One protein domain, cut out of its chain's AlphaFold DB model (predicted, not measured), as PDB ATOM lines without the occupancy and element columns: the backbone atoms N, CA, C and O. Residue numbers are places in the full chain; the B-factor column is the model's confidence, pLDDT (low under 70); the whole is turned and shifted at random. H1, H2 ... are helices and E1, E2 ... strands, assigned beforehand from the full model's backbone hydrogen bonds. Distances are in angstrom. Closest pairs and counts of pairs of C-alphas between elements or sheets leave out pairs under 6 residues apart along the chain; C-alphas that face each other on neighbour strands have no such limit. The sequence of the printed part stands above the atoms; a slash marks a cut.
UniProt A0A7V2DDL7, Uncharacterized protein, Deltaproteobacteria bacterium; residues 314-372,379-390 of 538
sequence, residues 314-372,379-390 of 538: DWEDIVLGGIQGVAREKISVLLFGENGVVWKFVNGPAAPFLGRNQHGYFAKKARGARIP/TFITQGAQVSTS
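This is residues 314 to 372 and 379 to 390 of the 538 residues of an uncharacterized protein of Deltaproteobacteria bacterium (UniProt A0A7V2DDL7). A small strand hairpin, E1 and E2, lies toward one end of an elongated body; H1, H2 and H3 cluster toward the other, and H4 bridges E2 and H2. The 71 printed residues include, in order, H1 H2 H3 E1 E2 H4: mostly helix, only just compact, close to loose, radius of gyration of the C-alphas 13.1 A, spans 44 by 27 by 17 A.

E1, residues 354 to 357, and E2, 360 to 363, form an antiparallel hairpin; N 355 and O 362 are 2.9 A apart. H4, 379 to 388, touches H2, 328 to 336, about perpendicular at 90 degrees; closest C-alphas Phe 336 and Ser 388, 5.8 A. H1, 314 to 323, touches H3, 341 to 347, at a shallow tilt of 28 degrees; closest C-alphas Val 319 and Val 341, 5.4 A. Every O i to N i+4 pair is within hydrogen-bond range in H3 and H4, 4 of 6 in H1, 3 of 5 in H2.

H1 begins at C-alpha 314 (23.475, 70.661, 115.384) and spans 13.5 A; H4 spans 14.3 A, ending at C-alpha 388 (24.573, 49.344, 118.239).

Residues 373 to 378 are not printed; C-alphas 372 and 379 are 14.6 A apart. Residues 329 and 387 to 390 have pLDDT under 70.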
ATOM      1  N   ASP A 314      24.204  71.822 115.906       98.12
ATOM      2  CA  ASP A 314      23.475  70.661 115.384       98.12
ATOM      3  C   ASP A 314      23.473  69.492 116.386       98.12
ATOM      4  O   ASP A 314      22.515  68.722 116.455       98.12
ATOM      5  N   TRP A 315      24.541  69.326 117.170       98.00
ATOM      6  CA  TRP A 315      24.606  68.314 118.224       98.00
ATOM      7  C   TRP A 315      23.685  68.637 119.399       98.00
ATOM      8  O   TRP A 315      22.975  67.751 119.888       98.00
ATOM      9  N   GLU A 316      23.679  69.892 119.840       97.56
ATOM     10  CA  GLU A 316      22.763  70.384 120.868       97.56
ATOM     11  C   GLU A 316      21.310  70.181 120.444       97.56
ATOM     12  O   GLU A 316      20.533  69.612 121.207       97.56
ATOM     13  N   ASP A 317      20.965  70.528 119.208       97.19
ATOM     14  CA  ASP A 317      19.603  70.425 118.695       97.19
ATOM     15  C   ASP A 317      19.174  68.968 118.464       97.19
ATOM     16  O   ASP A 317      18.137  68.518 118.961       97.19
ATOM     17  N   ILE A 318      19.969  68.197 117.715       97.25
ATOM     18  CA  ILE A 318      19.586  66.848 117.273       97.25
ATOM     19  C   ILE A 318      19.724  65.837 118.409       97.25
ATOM     20  O   ILE A 318      18.859  64.972 118.574       97.25
ATOM     21  N   VAL A 319      20.826  65.895 119.161       96.31
ATOM     22  CA  VAL A 319      21.183  64.848 120.123       96.31
ATOM     23  C   VAL A 319      20.771  65.229 121.532       96.31
ATOM     24  O   VAL A 319      20.027  64.467 122.147       96.31
ATOM     25  N   LEU A 320      21.214  66.381 122.045       95.44
ATOM     26  CA  LEU A 320      20.904  66.781 123.425       95.44
ATOM     27  C   LEU A 320      19.427  67.164 123.581       95.44
ATOM     28  O   LEU A 320      18.764  66.678 124.498       95.44
ATOM     29  N   GLY A 321      18.886  67.947 122.647       94.56
ATOM     30  CA  GLY A 321      17.464  68.272 122.560       94.56
ATOM     31  C   GLY A 321      16.617  67.028 122.306       94.56
ATOM     32  O   GLY A 321      15.575  66.844 122.933       94.56
ATOM     33  N   GLY A 322      17.115  66.105 121.477       91.00
ATOM     34  CA  GLY A 322      16.459  64.828 121.201       91.00
ATOM     35  C   GLY A 322      16.269  63.930 122.429       91.00
ATOM     36  O   GLY A 322      15.304  63.170 122.465       91.00
ATOM     37  N   ILE A 323      17.148  64.009 123.437       90.31
ATOM     38  CA  ILE A 323      17.059  63.203 124.673       90.31
ATOM     39  C   ILE A 323      16.462  63.970 125.860       90.31
ATOM     40  O   ILE A 323      16.314  63.410 126.951       90.31
ATOM     41  N   GLN A 324      16.124  65.247 125.683       89.06
ATOM     42  CA  GLN A 324      15.604  66.077 126.761       89.06
ATOM     43  C   GLN A 324      14.240  65.557 127.244       89.06
ATOM     44  O   GLN A 324      13.337  65.289 126.457       89.06
ATOM     45  N   GLY A 325      14.082  65.408 128.564       84.06
ATOM     46  CA  GLY A 325      12.837  64.921 129.174       84.06
ATOM     47  C   GLY A 325      12.580  63.417 129.010       84.06
ATOM     48  O   GLY A 325      11.534  62.927 129.434       84.06
ATOM     49  N   VAL A 326      13.524  62.669 128.430       83.19
ATOM     50  CA  VAL A 326      13.420  61.216 128.260       83.19
ATOM     51  C   VAL A 326      13.849  60.507 129.543       83.19
ATOM     52  O   VAL A 326      14.865  60.843 130.152       83.19
ATOM     53  N   ALA A 327      13.074  59.501 129.957       76.25
ATOM     54  CA  ALA A 327      13.403  58.672 131.114       76.25
ATOM     55  C   ALA A 327      14.765  57.979 130.925       76.25
ATOM     56  O   ALA A 327      15.089  57.519 129.826       76.25
ATOM     57  N   ARG A 328      15.571  57.909 131.991       70.69
ATOM     58  CA  ARG A 328      16.996  57.529 131.939       70.69
ATOM     59  C   ARG A 328      17.230  56.171 131.276       70.69
ATOM     60  O   ARG A 328      18.197  55.999 130.540       70.69
ATOM     61  N   GLU A 329      16.326  55.240 131.516       68.88
ATOM     62  CA  GLU A 329      16.313  53.875 131.001       68.88
ATOM     63  C   GLU A 329      16.063  53.785 129.482       68.88
ATOM     64  O   GLU A 329      16.397  52.779 128.869       68.88
ATOM     65  N   LYS A 330      15.534  54.840 128.842       73.06
ATOM     66  CA  LYS A 330      15.287  54.895 127.385       73.06
ATOM     67  C   LYS A 330      16.370  55.640 126.600       73.06
ATOM     68  O   LYS A 330      16.404  55.556 125.371       73.06
ATOM     69  N   ILE A 331      17.249  56.373 127.286       78.88
ATOM     70  CA  ILE A 331      18.248  57.254 126.658       78.88
ATOM     71  C   ILE A 331      19.213  56.462 125.764       78.88
ATOM     72  O   ILE A 331      19.523  56.892 124.658       78.88
ATOM     73  N   SER A 332      19.654  55.285 126.207       76.00
ATOM     74  CA  SER A 332      20.589  54.416 125.478       76.00
ATOM     75  C   SER A 332      20.096  54.043 124.077       76.00
ATOM     76  O   SER A 332      20.808  54.222 123.087       76.00
ATOM     77  N   VAL A 333      18.862  53.548 123.995       75.56
ATOM     78  CA  VAL A 333      18.210  53.156 122.745       75.56
ATOM     79  C   VAL A 333      17.950  54.384 121.880       75.56
ATOM     80  O   VAL A 333      18.203  54.350 120.678       75.56
ATOM     81  N   LEU A 334      17.488  55.486 122.470       83.88
ATOM     82  CA  LEU A 334      17.218  56.704 121.712       83.88
ATOM     83  C   LEU A 334      18.490  57.303 121.093       83.88
ATOM     84  O   LEU A 334      18.446  57.820 119.978       83.88
ATOM     85  N   LEU A 335      19.625  57.207 121.787       87.50
ATOM     86  CA  LEU A 335      20.921  57.645 121.278       87.50
ATOM     87  C   LEU A 335      21.441  56.722 120.172       87.50
ATOM     88  O   LEU A 335      21.827  57.211 119.110       87.50
ATOM     89  N   PHE A 336      21.451  55.407 120.415       85.69
ATOM     90  CA  PHE A 336      22.268  54.453 119.653       85.69
ATOM     91  C   PHE A 336      21.498  53.322 118.962       85.69
ATOM     92  O   PHE A 336      22.125  52.499 118.293       85.69
ATOM     93  N   GLY A 337      20.175  53.241 119.093       78.75
ATOM     94  CA  GLY A 337      19.351  52.278 118.357       78.75
ATOM     95  C   GLY A 337      19.426  52.485 116.840       78.75
ATOM     96  O   GLY A 337      20.053  53.430 116.364       78.75
ATOM     97  N   GLU A 338      18.758  51.630 116.063       77.12
ATOM     98  CA  GLU A 338      18.781  51.681 114.588       77.12
ATOM     99  C   GLU A 338      18.445  53.079 114.027       77.12
ATOM    100  O   GLU A 338      19.112  53.564 113.118       77.12
ATOM    101  N   ASN A 339      17.485  53.774 114.650       81.44
ATOM    102  CA  ASN A 339      17.074  55.143 114.309       81.44
ATOM    103  C   ASN A 339      17.593  56.208 115.297       81.44
ATOM    104  O   ASN A 339      16.983  57.273 115.448       81.44
ATOM    105  N   GLY A 340      18.686  55.907 115.999       88.00
ATOM    106  CA  GLY A 340      19.210  56.715 117.095       88.00
ATOM    107  C   GLY A 340      19.629  58.127 116.679       88.00
ATOM    108  O   GLY A 340      20.157  58.344 115.583       88.00
ATOM    109  N   VAL A 341      19.411  59.106 117.560       93.44
ATOM    110  CA  VAL A 341      19.700  60.525 117.278       93.44
ATOM    111  C   VAL A 341      21.186  60.787 117.023       93.44
ATOM    112  O   VAL A 341      21.522  61.631 116.192       93.44
ATOM    113  N   VAL A 342      22.086  60.002 117.629       95.06
ATOM    114  CA  VAL A 342      23.531  60.094 117.361       95.06
ATOM    115  C   VAL A 342      23.830  59.737 115.910       95.06
ATOM    116  O   VAL A 342      24.625  60.413 115.261       95.06
ATOM    117  N   TRP A 343      23.172  58.713 115.360       94.00
ATOM    118  CA  TRP A 343      23.390  58.303 113.972       94.00
ATOM    119  C   TRP A 343      22.790  59.282 112.972       94.00
ATOM    120  O   TRP A 343      23.376  59.473 111.908       94.00
ATOM    121  N   LYS A 344      21.696  59.967 113.325       96.19
ATOM    122  CA  LYS A 344      21.173  61.087 112.525       96.19
ATOM    123  C   LYS A 344      22.197  62.217 112.409       96.19
ATOM    124  O   LYS A 344      22.412  62.720 111.313       96.19
ATOM    125  N   PHE A 345      22.876  62.557 113.503       98.19
ATOM    126  CA  PHE A 345      23.953  63.549 113.493       98.19
ATOM    127  C   PHE A 345      25.195  63.061 112.722       98.19
ATOM    128  O   PHE A 345      25.676  63.735 111.810       98.19
ATOM    129  N   VAL A 346      25.698  61.862 113.047       97.31
ATOM    130  CA  VAL A 346      26.929  61.292 112.463       97.31
ATOM    131  C   VAL A 346      26.804  61.073 110.955       97.31
ATOM    132  O   VAL A 346      27.753  61.350 110.225       97.31
ATOM    133  N   ASN A 347      25.650  60.590 110.486       95.94
ATOM    134  CA  ASN A 347      25.404  60.315 109.068       95.94
ATOM    135  C   ASN A 347      24.788  61.506 108.315       95.94
ATOM    136  O   ASN A 347      24.720  61.471 107.088       95.94
ATOM    137  N   GLY A 348      24.337  62.538 109.031       96.88
ATOM    138  CA  GLY A 348      23.833  63.787 108.469       96.88
ATOM    139  C   GLY A 348      24.911  64.872 108.506       96.88
ATOM    140  O   GLY A 348      25.866  64.795 107.726       96.88
ATOM    141  N   PRO A 349      24.794  65.879 109.391       97.75
ATOM    142  CA  PRO A 349      25.679  67.041 109.388       97.75
ATOM    143  C   PRO A 349      27.166  66.695 109.589       97.75
ATOM    144  O   PRO A 349      28.038  67.262 108.937       97.75
ATOM    145  N   ALA A 350      27.510  65.701 110.409       98.25
ATOM    146  CA  ALA A 350      28.921  65.387 110.651       98.25
ATOM    147  C   ALA A 350      29.572  64.491 109.576       98.25
ATOM    148  O   ALA A 350      30.800  64.346 109.548       98.25
ATOM    149  N   ALA A 351      28.793  63.902 108.662       97.69
ATOM    150  CA  ALA A 351      29.282  62.906 107.703       97.69
ATOM    151  C   ALA A 351      30.438  63.389 106.796       97.69
ATOM    152  O   ALA A 351      31.394  62.623 106.578       97.69
ATOM    153  N   PRO A 352      30.439  64.640 106.286       97.06
ATOM    154  CA  PRO A 352      31.547  65.146 105.479       97.06
ATOM    155  C   PRO A 352      32.878  65.178 106.242       97.06
ATOM    156  O   PRO A 352      33.938  65.004 105.642       97.06
ATOM    157  N   PHE A 353      32.824  65.330 107.565       98.00
ATOM    158  CA  PHE A 353      33.973  65.625 108.421       98.00
ATOM    159  C   PHE A 353      34.466  64.415 109.214       98.00
ATOM    160  O   PHE A 353      35.589  64.429 109.717       98.00
ATOM    161  N   LEU A 354      33.665  63.352 109.299       97.50
ATOM    162  CA  LEU A 354      34.004  62.134 110.027       97.50
ATOM    163  C   LEU A 354      34.422  60.996 109.097       97.50
ATOM    164  O   LEU A 354      33.852  60.780 108.026       97.50
ATOM    165  N   GLY A 355      35.436  60.255 109.529       94.88
ATOM    166  CA  GLY A 355      35.827  58.961 108.986       94.88
ATOM    167  C   GLY A 355      35.707  57.873 110.050       94.88
ATOM    168  O   GLY A 355      35.641  58.159 111.246       94.88
ATOM    169  N   ARG A 356      35.695  56.612 109.613       93.00
ATOM    170  CA  ARG A 356      35.693  55.436 110.490       93.00
ATOM    171  C   ARG A 356      36.746  54.444 110.016       93.00
ATOM    172  O   ARG A 356      36.871  54.200 108.819       93.00
ATOM    173  N   ASN A 357      37.512  53.894 110.947       90.44
ATOM    174  CA  ASN A 357      38.478  52.827 110.693       90.44
ATOM    175  C   ASN A 357      38.424  51.780 111.823       90.44
ATOM    176  O   ASN A 357      37.530  51.815 112.670       90.44
ATOM    177  N   GLN A 358      39.380  50.849 111.839       85.62
ATOM    178  CA  GLN A 358      39.465  49.783 112.847       85.62
ATOM    179  C   GLN A 358      39.628  50.282 114.298       85.62
ATOM    180  O   GLN A 358      39.307  49.550 115.226       85.62
ATOM    181  N   HIS A 359      40.101  51.517 114.500       87.00
ATOM    182  CA  HIS A 359      40.278  52.138 115.817       87.00
ATOM    183  C   HIS A 359      39.083  53.009 116.239       87.00
ATOM    184  O   HIS A 359      39.101  53.570 117.330       87.00
ATOM    185  N   GLY A 360      38.046  53.128 115.401       91.12
ATOM    186  CA  GLY A 360      36.859  53.934 115.680       91.12
ATOM    187  C   GLY A 360      36.700  55.127 114.743       91.12
ATOM    188  O   GLY A 360      37.149  55.106 113.592       91.12
ATOM    189  N   TYR A 361      35.996  56.148 115.226       95.81
ATOM    190  CA  TYR A 361      35.755  57.381 114.479       95.81
ATOM    191  C   TYR A 361      36.920  58.366 114.606       95.81
ATOM    192  O   TYR A 361      37.581  58.438 115.639       95.81
ATOM    193  N   PHE A 362      37.155  59.151 113.554       95.81
ATOM    194  CA  PHE A 362      38.190  60.185 113.520       95.81
ATOM    195  C   PHE A 362      37.771  61.378 112.650       95.81
ATOM    196  O   PHE A 362      36.953  61.237 111.740       95.81
ATOM    197  N   ALA A 363      38.365  62.551 112.890       96.88
ATOM    198  CA  ALA A 363      38.203  63.715 112.017       96.88
ATOM    199  C   ALA A 363      38.972  63.520 110.703       96.88
ATOM    200  O   ALA A 363      40.189  63.301 110.714       96.88
ATOM    201  N   LYS A 364      38.289  63.655 109.566       96.12
ATOM    202  CA  LYS A 364      38.933  63.734 108.252       96.12
ATOM    203  C   LYS A 364      39.873  64.941 108.204       96.12
ATOM    204  O   LYS A 364      39.594  65.997 108.768       96.12
ATOM    205  N   LYS A 365      40.998  64.765 107.510       95.25
ATOM    206  CA  LYS A 365      42.044  65.778 107.351       95.25
ATOM    207  C   LYS A 365      42.149  66.179 105.884       95.25
ATOM    208  O   LYS A 365      42.259  65.301 105.029       95.25
ATOM    209  N   ALA A 366      42.180  67.478 105.610       94.06
ATOM    210  CA  ALA A 366      42.405  68.042 104.282       94.06
ATOM    211  C   ALA A 366      43.471  69.137 104.370       94.06
ATOM    212  O   ALA A 366      43.361  70.044 105.187       94.06
ATOM    213  N   ARG A 367      44.539  69.019 103.565       90.75
ATOM    214  CA  ARG A 367      45.638  70.008 103.489       90.75
ATOM    215  C   ARG A 367      46.216  70.430 104.852       90.75
ATOM    216  O   ARG A 367      46.583  71.575 105.049       90.75
ATOM    217  N   GLY A 368      46.309  69.500 105.804       90.69
ATOM    218  CA  GLY A 368      46.821  69.814 107.144       90.69
ATOM    219  C   GLY A 368      45.737  70.143 108.173       90.69
ATOM    220  O   GLY A 368      45.932  69.835 109.347       90.69
ATOM    221  N   ALA A 369      44.587  70.655 107.735       94.50
ATOM    222  CA  ALA A 369      43.482  71.068 108.589       94.50
ATOM    223  C   ALA A 369      42.507  69.925 108.899       94.50
ATOM    224  O   ALA A 369      42.424  68.931 108.169       94.50
ATOM    225  N   ARG A 370      41.754  70.086 109.988       96.19
ATOM    226  CA  ARG A 370      40.650  69.221 110.427       96.19
ATOM    227  C   ARG A 370      39.681  70.043 111.268       96.19
ATOM    228  O   ARG A 370      40.110  70.994 111.917       96.19
ATOM    229  N   ILE A 371      38.422  69.620 111.327       97.88
ATOM    230  CA  ILE A 371      37.478  70.169 112.302       97.88
ATOM    231  C   ILE A 371      37.955  69.801 113.724       97.88
ATOM    232  O   ILE A 371      38.277  68.628 113.963       97.88
ATOM    233  N   PRO A 372      38.035  70.766 114.657       97.00
ATOM    234  CA  PRO A 372      38.528  70.577 116.027       97.00
ATOM    235  C   PRO A 372      37.515  69.868 116.950       97.00
ATOM    236  O   PRO A 372      37.097  70.393 117.980       97.00
ATOM    237  N   THR A 379      35.319  59.055 121.519       92.75
ATOM    238  CA  THR A 379      35.143  57.955 122.472       92.75
ATOM    239  C   THR A 379      33.667  57.573 122.579       92.75
ATOM    240  O   THR A 379      33.327  56.401 122.408       92.75
ATOM    241  N   PHE A 380      32.789  58.562 122.762       93.56
ATOM    242  CA  PHE A 380      31.347  58.374 122.904       93.56
ATOM    243  C   PHE A 380      30.716  57.691 121.682       93.56
ATOM    244  O   PHE A 380      30.075  56.648 121.823       93.56
ATOM    245  N   ILE A 381      30.936  58.213 120.469       93.94
ATOM    246  CA  ILE A 381      30.337  57.632 119.253       93.94
ATOM    247  C   ILE A 381      30.958  56.280 118.881       93.94
ATOM    248  O   ILE A 381      30.280  55.420 118.318       93.94
ATOM    249  N   THR A 382      32.231  56.048 119.215       91.44
ATOM    250  CA  THR A 382      32.894  54.759 118.964       91.44
ATOM    251  C   THR A 382      32.348  53.672 119.886       91.44
ATOM    252  O   THR A 382      32.030  52.580 119.411       91.44
ATOM    253  N   GLN A 383      32.180  53.970 121.177       86.44
ATOM    254  CA  GLN A 383      31.530  53.065 122.131       86.44
ATOM    255  C   GLN A 383      30.080  52.795 121.719       86.44
ATOM    256  O   GLN A 383      29.671  51.637 121.634       86.44
ATOM    257  N   GLY A 384      29.344  53.848 121.353       85.62
ATOM    258  CA  GLY A 384      27.996  53.747 120.802       85.62
ATOM    259  C   GLY A 384      27.897  52.788 119.619       85.62
ATOM    260  O   GLY A 384      27.072  51.882 119.631       85.62
ATOM    261  N   ALA A 385      28.787  52.911 118.630       84.88
ATOM    262  CA  ALA A 385      28.780  52.048 117.446       84.88
ATOM    263  C   ALA A 385      29.032  50.571 117.772       84.88
ATOM    264  O   ALA A 385      28.447  49.691 117.138       84.88
ATOM    265  N   GLN A 386      29.910  50.283 118.739       77.56
ATOM    266  CA  GLN A 386      30.161  48.909 119.188       77.56
ATOM    267  C   GLN A 386      28.906  48.309 119.828       77.56
ATOM    268  O   GLN A 386      28.551  47.163 119.537       77.56
ATOM    269  N   VAL A 387      28.206  49.099 120.643       69.94
ATOM    270  CA  VAL A 387      26.934  48.700 121.247       69.94
ATOM    271  C   VAL A 387      25.865  48.488 120.177       69.94
ATOM    272  O   VAL A 387      25.267  47.419 120.166       69.94
ATOM    273  N   SER A 388      25.644  49.430 119.252       68.94
ATOM    274  CA  SER A 388      24.573  49.344 118.239       68.94
ATOM    275  C   SER A 388      24.628  48.065 117.405       68.94
ATOM    276  O   SER A 388      23.594  47.504 117.072       68.94
ATOM    277  N   THR A 389      25.830  47.568 117.098       63.34
ATOM    278  CA  THR A 389      26.009  46.295 116.368       63.34
ATOM    279  C   THR A 389      25.751  45.041 117.212       63.34
ATOM    280  O   THR A 389      25.597  43.956 116.663       63.34
ATOM    281  N   SER A 390      25.716  45.184 118.539       63.69
ATOM    282  CA  SER A 390      25.549  44.096 119.512       63.69
ATOM    283  C   SER A 390      24.168  44.088 120.188       63.69
ATOM    284  O   SER A 390      23.858  43.144 120.920       63.69
TER     285      SER A 390